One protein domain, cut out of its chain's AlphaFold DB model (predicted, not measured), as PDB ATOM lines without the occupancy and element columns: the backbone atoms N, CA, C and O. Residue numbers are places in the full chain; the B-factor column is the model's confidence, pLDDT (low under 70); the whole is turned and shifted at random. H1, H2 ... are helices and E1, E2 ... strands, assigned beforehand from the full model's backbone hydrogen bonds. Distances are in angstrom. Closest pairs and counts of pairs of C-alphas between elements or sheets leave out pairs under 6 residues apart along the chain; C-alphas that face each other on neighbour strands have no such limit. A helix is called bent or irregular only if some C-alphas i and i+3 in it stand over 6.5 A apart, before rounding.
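This is residues 9 to 52 of the 61 residues of an uncharacterized protein of Bacillus cereus (UniProt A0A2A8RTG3). Picture a small head with a long helical arm: a short strand hairpin, E1 and E2, has the short helix H1 packed beside E1 at one end, and from E2 the long helix H2 leads away, with residues 36 to 52 sticking out free. The tiny helix H3 ends this arm, far from the head. The printed part has 44 residues with three named helices and two named strands, in the order H1, E1, E2, H2, H3, and its class is mixed, helices and strands; the sheet has the order E1, E2 and is antiparallel. The whole is extended, with a radius of gyration of the C-alphas of 14.6 A, and the C-alphas span 44 by 18 by 16 A.

Find C-alpha 9 at (254.539, 261.623, 481.791); there H1 begins, residues 9 to 15, 9.9 A from first to last C-alpha. Read on to residues 20 to 23 for E1, 7.2 A long, and to residues 28 to 30 for E2, 6.4 A long. At C-alpha 32, (262.256, 247.030, 463.799), you meet the start of H2, residues 32 to 46, which runs 22.5 A. It is irregular, but only just: C-alphas 42 and 45 are 6.52 A apart. H3, residues 49 to 52, is 5.5 A long and ends at C-alpha 52, (240.981, 255.574, 440.900).

Start at H1, which touches E1; look at Met 11 and Val 23, whose C-alphas are the closest of the two elements, 6.1 A apart. H1 and E2 are only just apart, with their closest C-alphas at 8.3 A. E1 and E2 form a hairpin of antiparallel neighbours, with 166 degrees between their directions. Across it, N 21 and O 29 are 2.8 A apart and N 29 and O 22 are 2.8 A apart, both within hydrogen-bond range, and C-alphas 23 and 28 face each other at 4.5 A. E1 and H2 are near each other, with 5 pairs of C-alphas within 10 A. H1 and H2 are apart. H2 and H3 meet only through their link, and H3 is apart from H1, E1 and E2. In H1 every O i to N i+4 pair is within hydrogen-bond range; in H2 8 of 11 are, and H3 is too short for such a pair.

Look from Lys 9 to Pro 50 for the two C-alphas farthest apart, at 44.1 A; the outline is a rod. The printed part has no cut, and its four links are tight. In the B-factor column the mean pLDDT of the printed part is 81.2, and residues 42 to 52 of the model are under 70.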
ATOM      1  N   LYS A   9     255.831 262.311 481.911       93.75
ATOM      2  CA  LYS A   9     254.539 261.623 481.791       93.75
ATOM      3  C   LYS A   9     254.332 261.058 480.386       93.75
ATOM      4  O   LYS A   9     253.846 259.938 480.250       93.75
ATOM      5  N   GLU A  10     254.698 261.811 479.353       92.62
ATOM      6  CA  GLU A  10     254.611 261.363 477.960       92.62
ATOM      7  C   GLU A  10     255.641 260.274 477.666       92.62
ATOM      8  O   GLU A  10     255.279 259.244 477.103       92.62
ATOM      9  N   MET A  11     256.888 260.445 478.116       92.62
ATOM     10  CA  MET A  11     257.926 259.420 477.975       92.62
ATOM     11  C   MET A  11     257.510 258.114 478.658       92.62
ATOM     12  O   MET A  11     257.606 257.055 478.047       92.62
ATOM     13  N   LYS A  12     256.952 258.179 479.873       93.75
ATOM     14  CA  LYS A  12     256.460 257.000 480.598       93.75
ATOM     15  C   LYS A  12     255.301 256.317 479.871       93.75
ATOM     16  O   LYS A  12     255.240 255.096 479.826       93.75
ATOM     17  N   ARG A  13     254.385 257.078 479.267       94.31
ATOM     18  CA  ARG A  13     253.314 256.503 478.431       94.31
ATOM     19  C   ARG A  13     253.877 255.820 477.186       94.31
ATOM     20  O   ARG A  13     253.434 254.731 476.841       94.31
ATOM     21  N   LEU A  14     254.861 256.438 476.538       92.00
ATOM     22  CA  LEU A  14     255.515 255.893 475.350       92.00
ATOM     23  C   LEU A  14     256.354 254.652 475.667       92.00
ATOM     24  O   LEU A  14     256.378 253.736 474.855       92.00
ATOM     25  N   SER A  15     256.979 254.572 476.844       91.00
ATOM     26  CA  SER A  15     257.758 253.395 477.249       91.00
ATOM     27  C   SER A  15     256.907 252.147 477.496       91.00
ATOM     28  O   SER A  15     257.438 251.047 477.461       91.00
ATOM     29  N   PHE A  16     255.600 252.296 477.741       93.69
ATOM     30  CA  PHE A  16     254.675 251.158 477.838       93.69
ATOM     31  C   PHE A  16     254.210 250.632 476.473       93.69
ATOM     32  O   PHE A  16     253.549 249.599 476.407       93.69
ATOM     33  N   ASN A  17     254.518 251.325 475.374       91.69
ATOM     34  CA  ASN A  17     254.132 250.887 474.041       91.69
ATOM     35  C   ASN A  17     255.108 249.819 473.523       91.69
ATOM     36  O   ASN A  17     256.292 250.094 473.357       91.69
ATOM     37  N   GLN A  18     254.594 248.635 473.176       91.44
ATOM     38  CA  GLN A  18     255.380 247.514 472.636       91.44
ATOM     39  C   GLN A  18     256.155 247.840 471.344       91.44
ATOM     40  O   GLN A  18     257.136 247.179 471.019       91.44
ATOM     41  N   TYR A  19     255.735 248.867 470.601       93.12
ATOM     42  CA  TYR A  19     256.402 249.311 469.376       93.12
ATOM     43  C   TYR A  19     257.529 250.321 469.626       93.12
ATOM     44  O   TYR A  19     258.246 250.693 468.693       93.12
ATOM     45  N   VAL A  20     257.708 250.777 470.869       94.19
ATOM     46  CA  VAL A  20     258.759 251.720 471.263       94.19
ATOM     47  C   VAL A  20     259.924 250.946 471.872       94.19
ATOM     48  O   VAL A  20     259.789 250.273 472.886       94.19
ATOM     49  N   LYS A  21     261.100 251.070 471.254       94.12
ATOM     50  CA  LYS A  21     262.354 250.474 471.730       94.12
ATOM     51  C   LYS A  21     263.005 251.324 472.820       94.12
ATOM     52  O   LYS A  21     263.531 250.795 473.791       94.12
ATOM     53  N   SER A  22     263.010 252.642 472.642       92.81
ATOM     54  CA  SER A  22     263.496 253.584 473.649       92.81
ATOM     55  C   SER A  22     262.903 254.968 473.425       92.81
ATOM     56  O   SER A  22     262.549 255.339 472.304       92.81
ATOM     57  N   VAL A  23     262.799 255.749 474.494       93.06
ATOM     58  CA  VAL A  23     262.315 257.128 474.449       93.06
ATOM     59  C   VAL A  23     263.285 258.034 475.197       93.06
ATOM     60  O   VAL A  23     263.795 257.677 476.256       93.06
ATOM     61  N   SER A  24     263.553 259.199 474.620       90.88
ATOM     62  CA  SER A  24     264.304 260.288 475.235       90.88
ATOM     63  C   SER A  24     263.455 261.558 475.230       90.88
ATOM     64  O   SER A  24     262.425 261.638 474.563       90.88
ATOM     65  N   SER A  25     263.924 262.599 475.913       89.44
ATOM     66  CA  SER A  25     263.240 263.895 475.957       89.44
ATOM     67  C   SER A  25     263.091 264.560 474.582       89.44
ATOM     68  O   SER A  25     262.281 265.471 474.427       89.44
ATOM     69  N   LYS A  26     263.839 264.112 473.564       88.50
ATOM     70  CA  LYS A  26     263.849 264.711 472.218       88.50
ATOM     71  C   LYS A  26     263.601 263.717 471.082       88.50
ATOM     72  O   LYS A  26     263.448 264.147 469.944       88.50
ATOM     73  N   SER A  27     263.587 262.413 471.349       89.69
ATOM     74  CA  SER A  27     263.479 261.385 470.309       89.69
ATOM     75  C   SER A  27     262.761 260.133 470.801       89.69
ATOM     76  O   SER A  27     262.801 259.798 471.982       89.69
ATOM     77  N   ILE A  28     262.127 259.420 469.870       93.25
ATOM     78  CA  ILE A  28     261.526 258.104 470.097       93.25
ATOM     79  C   ILE A  28     262.175 257.144 469.105       93.25
ATOM     80  O   ILE A  28     262.204 257.416 467.903       93.25
ATOM     81  N   THR A  29     262.689 256.027 469.602       94.25
ATOM     82  CA  THR A  29     263.226 254.945 468.781       94.25
ATOM     83  C   THR A  29     262.198 253.832 468.733       94.25
ATOM     84  O   THR A  29     261.850 253.269 469.767       94.25
ATOM     85  N   TYR A  30     261.724 253.494 467.538       94.94
ATOM     86  CA  TYR A  30     260.774 252.400 467.340       94.94
ATOM     87  C   TYR A  30     261.476 251.059 467.115       94.94
ATOM     88  O   TYR A  30     262.637 251.012 466.687       94.94
ATOM     89  N   THR A  31     260.759 249.972 467.398       94.00
ATOM     90  CA  THR A  31     261.207 248.603 467.113       94.00
ATOM     91  C   THR A  31     261.293 248.352 465.609       94.00
ATOM     92  O   THR A  31     260.649 249.023 464.799       94.00
ATOM     93  N   ASP A  32     262.104 247.372 465.215       92.44
ATOM     94  CA  ASP A  32     262.256 247.030 463.799       92.44
ATOM     95  C   ASP A  32     260.970 246.418 463.224       92.44
ATOM     96  O   ASP A  32     260.643 246.666 462.067       92.44
ATOM     97  N   GLU A  33     260.167 245.735 464.046       91.62
ATOM     98  CA  GLU A  33     258.820 245.287 463.673       91.62
ATOM     99  C   GLU A  33     257.913 246.456 463.289       91.62
ATOM    100  O   GLU A  33     257.307 246.439 462.215       91.62
ATOM    101  N   PHE A  34     257.877 247.506 464.113       91.69
ATOM    102  CA  PHE A  34     257.107 248.704 463.802       91.69
ATOM    103  C   PHE A  34     257.588 249.356 462.508       91.69
ATOM    104  O   PHE A  34     256.767 249.733 461.677       91.69
ATOM    105  N   LYS A  35     258.907 249.443 462.283       88.50
ATOM    106  CA  LYS A  35     259.453 249.971 461.022       88.50
ATOM    107  C   LYS A  35     259.005 249.139 459.823       88.50
ATOM    108  O   LYS A  35     258.628 249.719 458.811       88.50
ATOM    109  N   ARG A  36     258.997 247.805 459.930       90.31
ATOM    110  CA  ARG A  36     258.529 246.913 458.854       90.31
ATOM    111  C   ARG A  36     257.049 247.125 458.552       90.31
ATOM    112  O   ARG A  36     256.700 247.262 457.384       90.31
ATOM    113  N   ILE A  37     256.204 247.205 459.581       88.19
ATOM    114  CA  ILE A  37     254.769 247.504 459.436       88.19
ATOM    115  C   ILE A  37     254.585 248.882 458.793       88.19
ATOM    116  O   ILE A  37     253.838 249.026 457.829       88.19
ATOM    117  N   PHE A  38     255.311 249.885 459.283       86.56
ATOM    118  CA  PHE A  38     255.248 251.251 458.779       86.56
ATOM    119  C   PHE A  38     255.700 251.353 457.319       86.56
ATOM    120  O   PHE A  38     255.055 252.034 456.533       86.56
ATOM    121  N   MET A  39     256.762 250.649 456.924       84.12
ATOM    122  CA  MET A  39     257.226 250.588 455.532       84.12
ATOM    123  C   MET A  39     256.239 249.829 454.641       84.12
ATOM    124  O   MET A  39     255.946 250.277 453.533       84.12
ATOM    125  N   ALA A  40     255.689 248.709 455.115       86.31
ATOM    126  CA  ALA A  40     254.670 247.955 454.387       86.31
ATOM    127  C   ALA A  40     253.407 248.801 454.145       86.31
ATOM    128  O   ALA A  40     252.857 248.788 453.047       86.31
ATOM    129  N   TYR A  41     252.993 249.587 455.140       74.44
ATOM    130  CA  TYR A  41     251.826 250.463 455.047       74.44
ATOM    131  C   TYR A  41     252.111 251.770 454.286       74.44
ATOM    132  O   TYR A  41     251.277 252.243 453.521       74.44
ATOM    133  N   GLY A  42     253.304 252.350 454.432       63.00
ATOM    134  CA  GLY A  42     253.714 253.585 453.751       63.00
ATOM    135  C   GLY A  42     253.848 253.431 452.232       63.00
ATOM    136  O   GLY A  42     253.599 254.376 451.482       63.00
ATOM    137  N   ASN A  43     254.136 252.215 451.761       54.09
ATOM    138  CA  ASN A  43     254.122 251.879 450.335       54.09
ATOM    139  C   ASN A  43     252.703 251.685 449.760       54.09
ATOM    140  O   ASN A  43     252.548 251.542 448.546       54.09
ATOM    141  N   HIS A  44     251.646 251.770 450.577       52.66
ATOM    142  CA  HIS A  44     250.256 251.733 450.103       52.66
ATOM    143  C   HIS A  44     249.857 252.984 449.287       52.66
ATOM    144  O   HIS A  44     248.782 253.033 448.692       52.66
ATOM    145  N   SER A  45     250.746 253.977 449.172       54.78
ATOM    146  CA  SER A  45     250.627 255.075 448.202       54.78
ATOM    147  C   SER A  45     250.592 254.584 446.740       54.78
ATOM    148  O   SER A  45     250.068 255.291 445.885       54.78
ATOM    149  N   LEU A  46     251.095 253.374 446.448       53.66
ATOM    150  CA  LEU A  46     251.102 252.778 445.100       53.66
ATOM    151  C   LEU A  46     249.958 251.778 444.841       53.66
ATOM    152  O   LEU A  46     249.764 251.358 443.704       53.66
ATOM    153  N   LEU A  47     249.167 251.411 445.855       49.53
ATOM    154  CA  LEU A  47     248.049 250.461 445.704       49.53
ATOM    155  C   LEU A  47     246.678 251.135 445.528       49.53
ATOM    156  O   LEU A  47     245.675 250.449 445.344       49.53
ATOM    157  N   LEU A  48     246.614 252.471 445.523       46.50
ATOM    158  CA  LEU A  48     245.375 253.218 445.255       46.50
ATOM    159  C   LEU A  48     245.167 253.572 443.770       46.50
ATOM    160  O   LEU A  48     244.097 254.058 443.401       46.50
ATOM    161  N   GLU A  49     246.142 253.287 442.905       50.53
ATOM    162  CA  GLU A  49     246.028 253.456 441.449       50.53
ATOM    163  C   GLU A  49     244.865 252.636 440.838       50.53
ATOM    164  O   GLU A  49     244.037 253.229 440.135       50.53
ATOM    165  N   PRO A  50     244.682 251.325 441.129       47.19
ATOM    166  CA  PRO A  50     243.571 250.570 440.545       47.19
ATOM    167  C   PRO A  50     242.186 250.986 441.073       47.19
ATOM    168  O   PRO A  50     241.191 250.748 440.393       47.19
ATOM    169  N   LEU A  51     242.090 251.676 442.219       46.31
ATOM    170  CA  LEU A  51     240.809 252.173 442.751       46.31
ATOM    171  C   LEU A  51     240.407 253.556 442.208       46.31
ATOM    172  O   LEU A  51     239.240 253.936 442.312       46.31
ATOM    173  N   LYS A  52     241.321 254.304 441.573       52.28
ATOM    174  CA  LYS A  52     240.981 255.574 440.900       52.28
ATOM    175  C   LYS A  52     240.359 255.383 439.511       52.28
ATOM    176  O   LYS A  52     239.642 256.275 439.056       52.28
TER     177      LYS A  52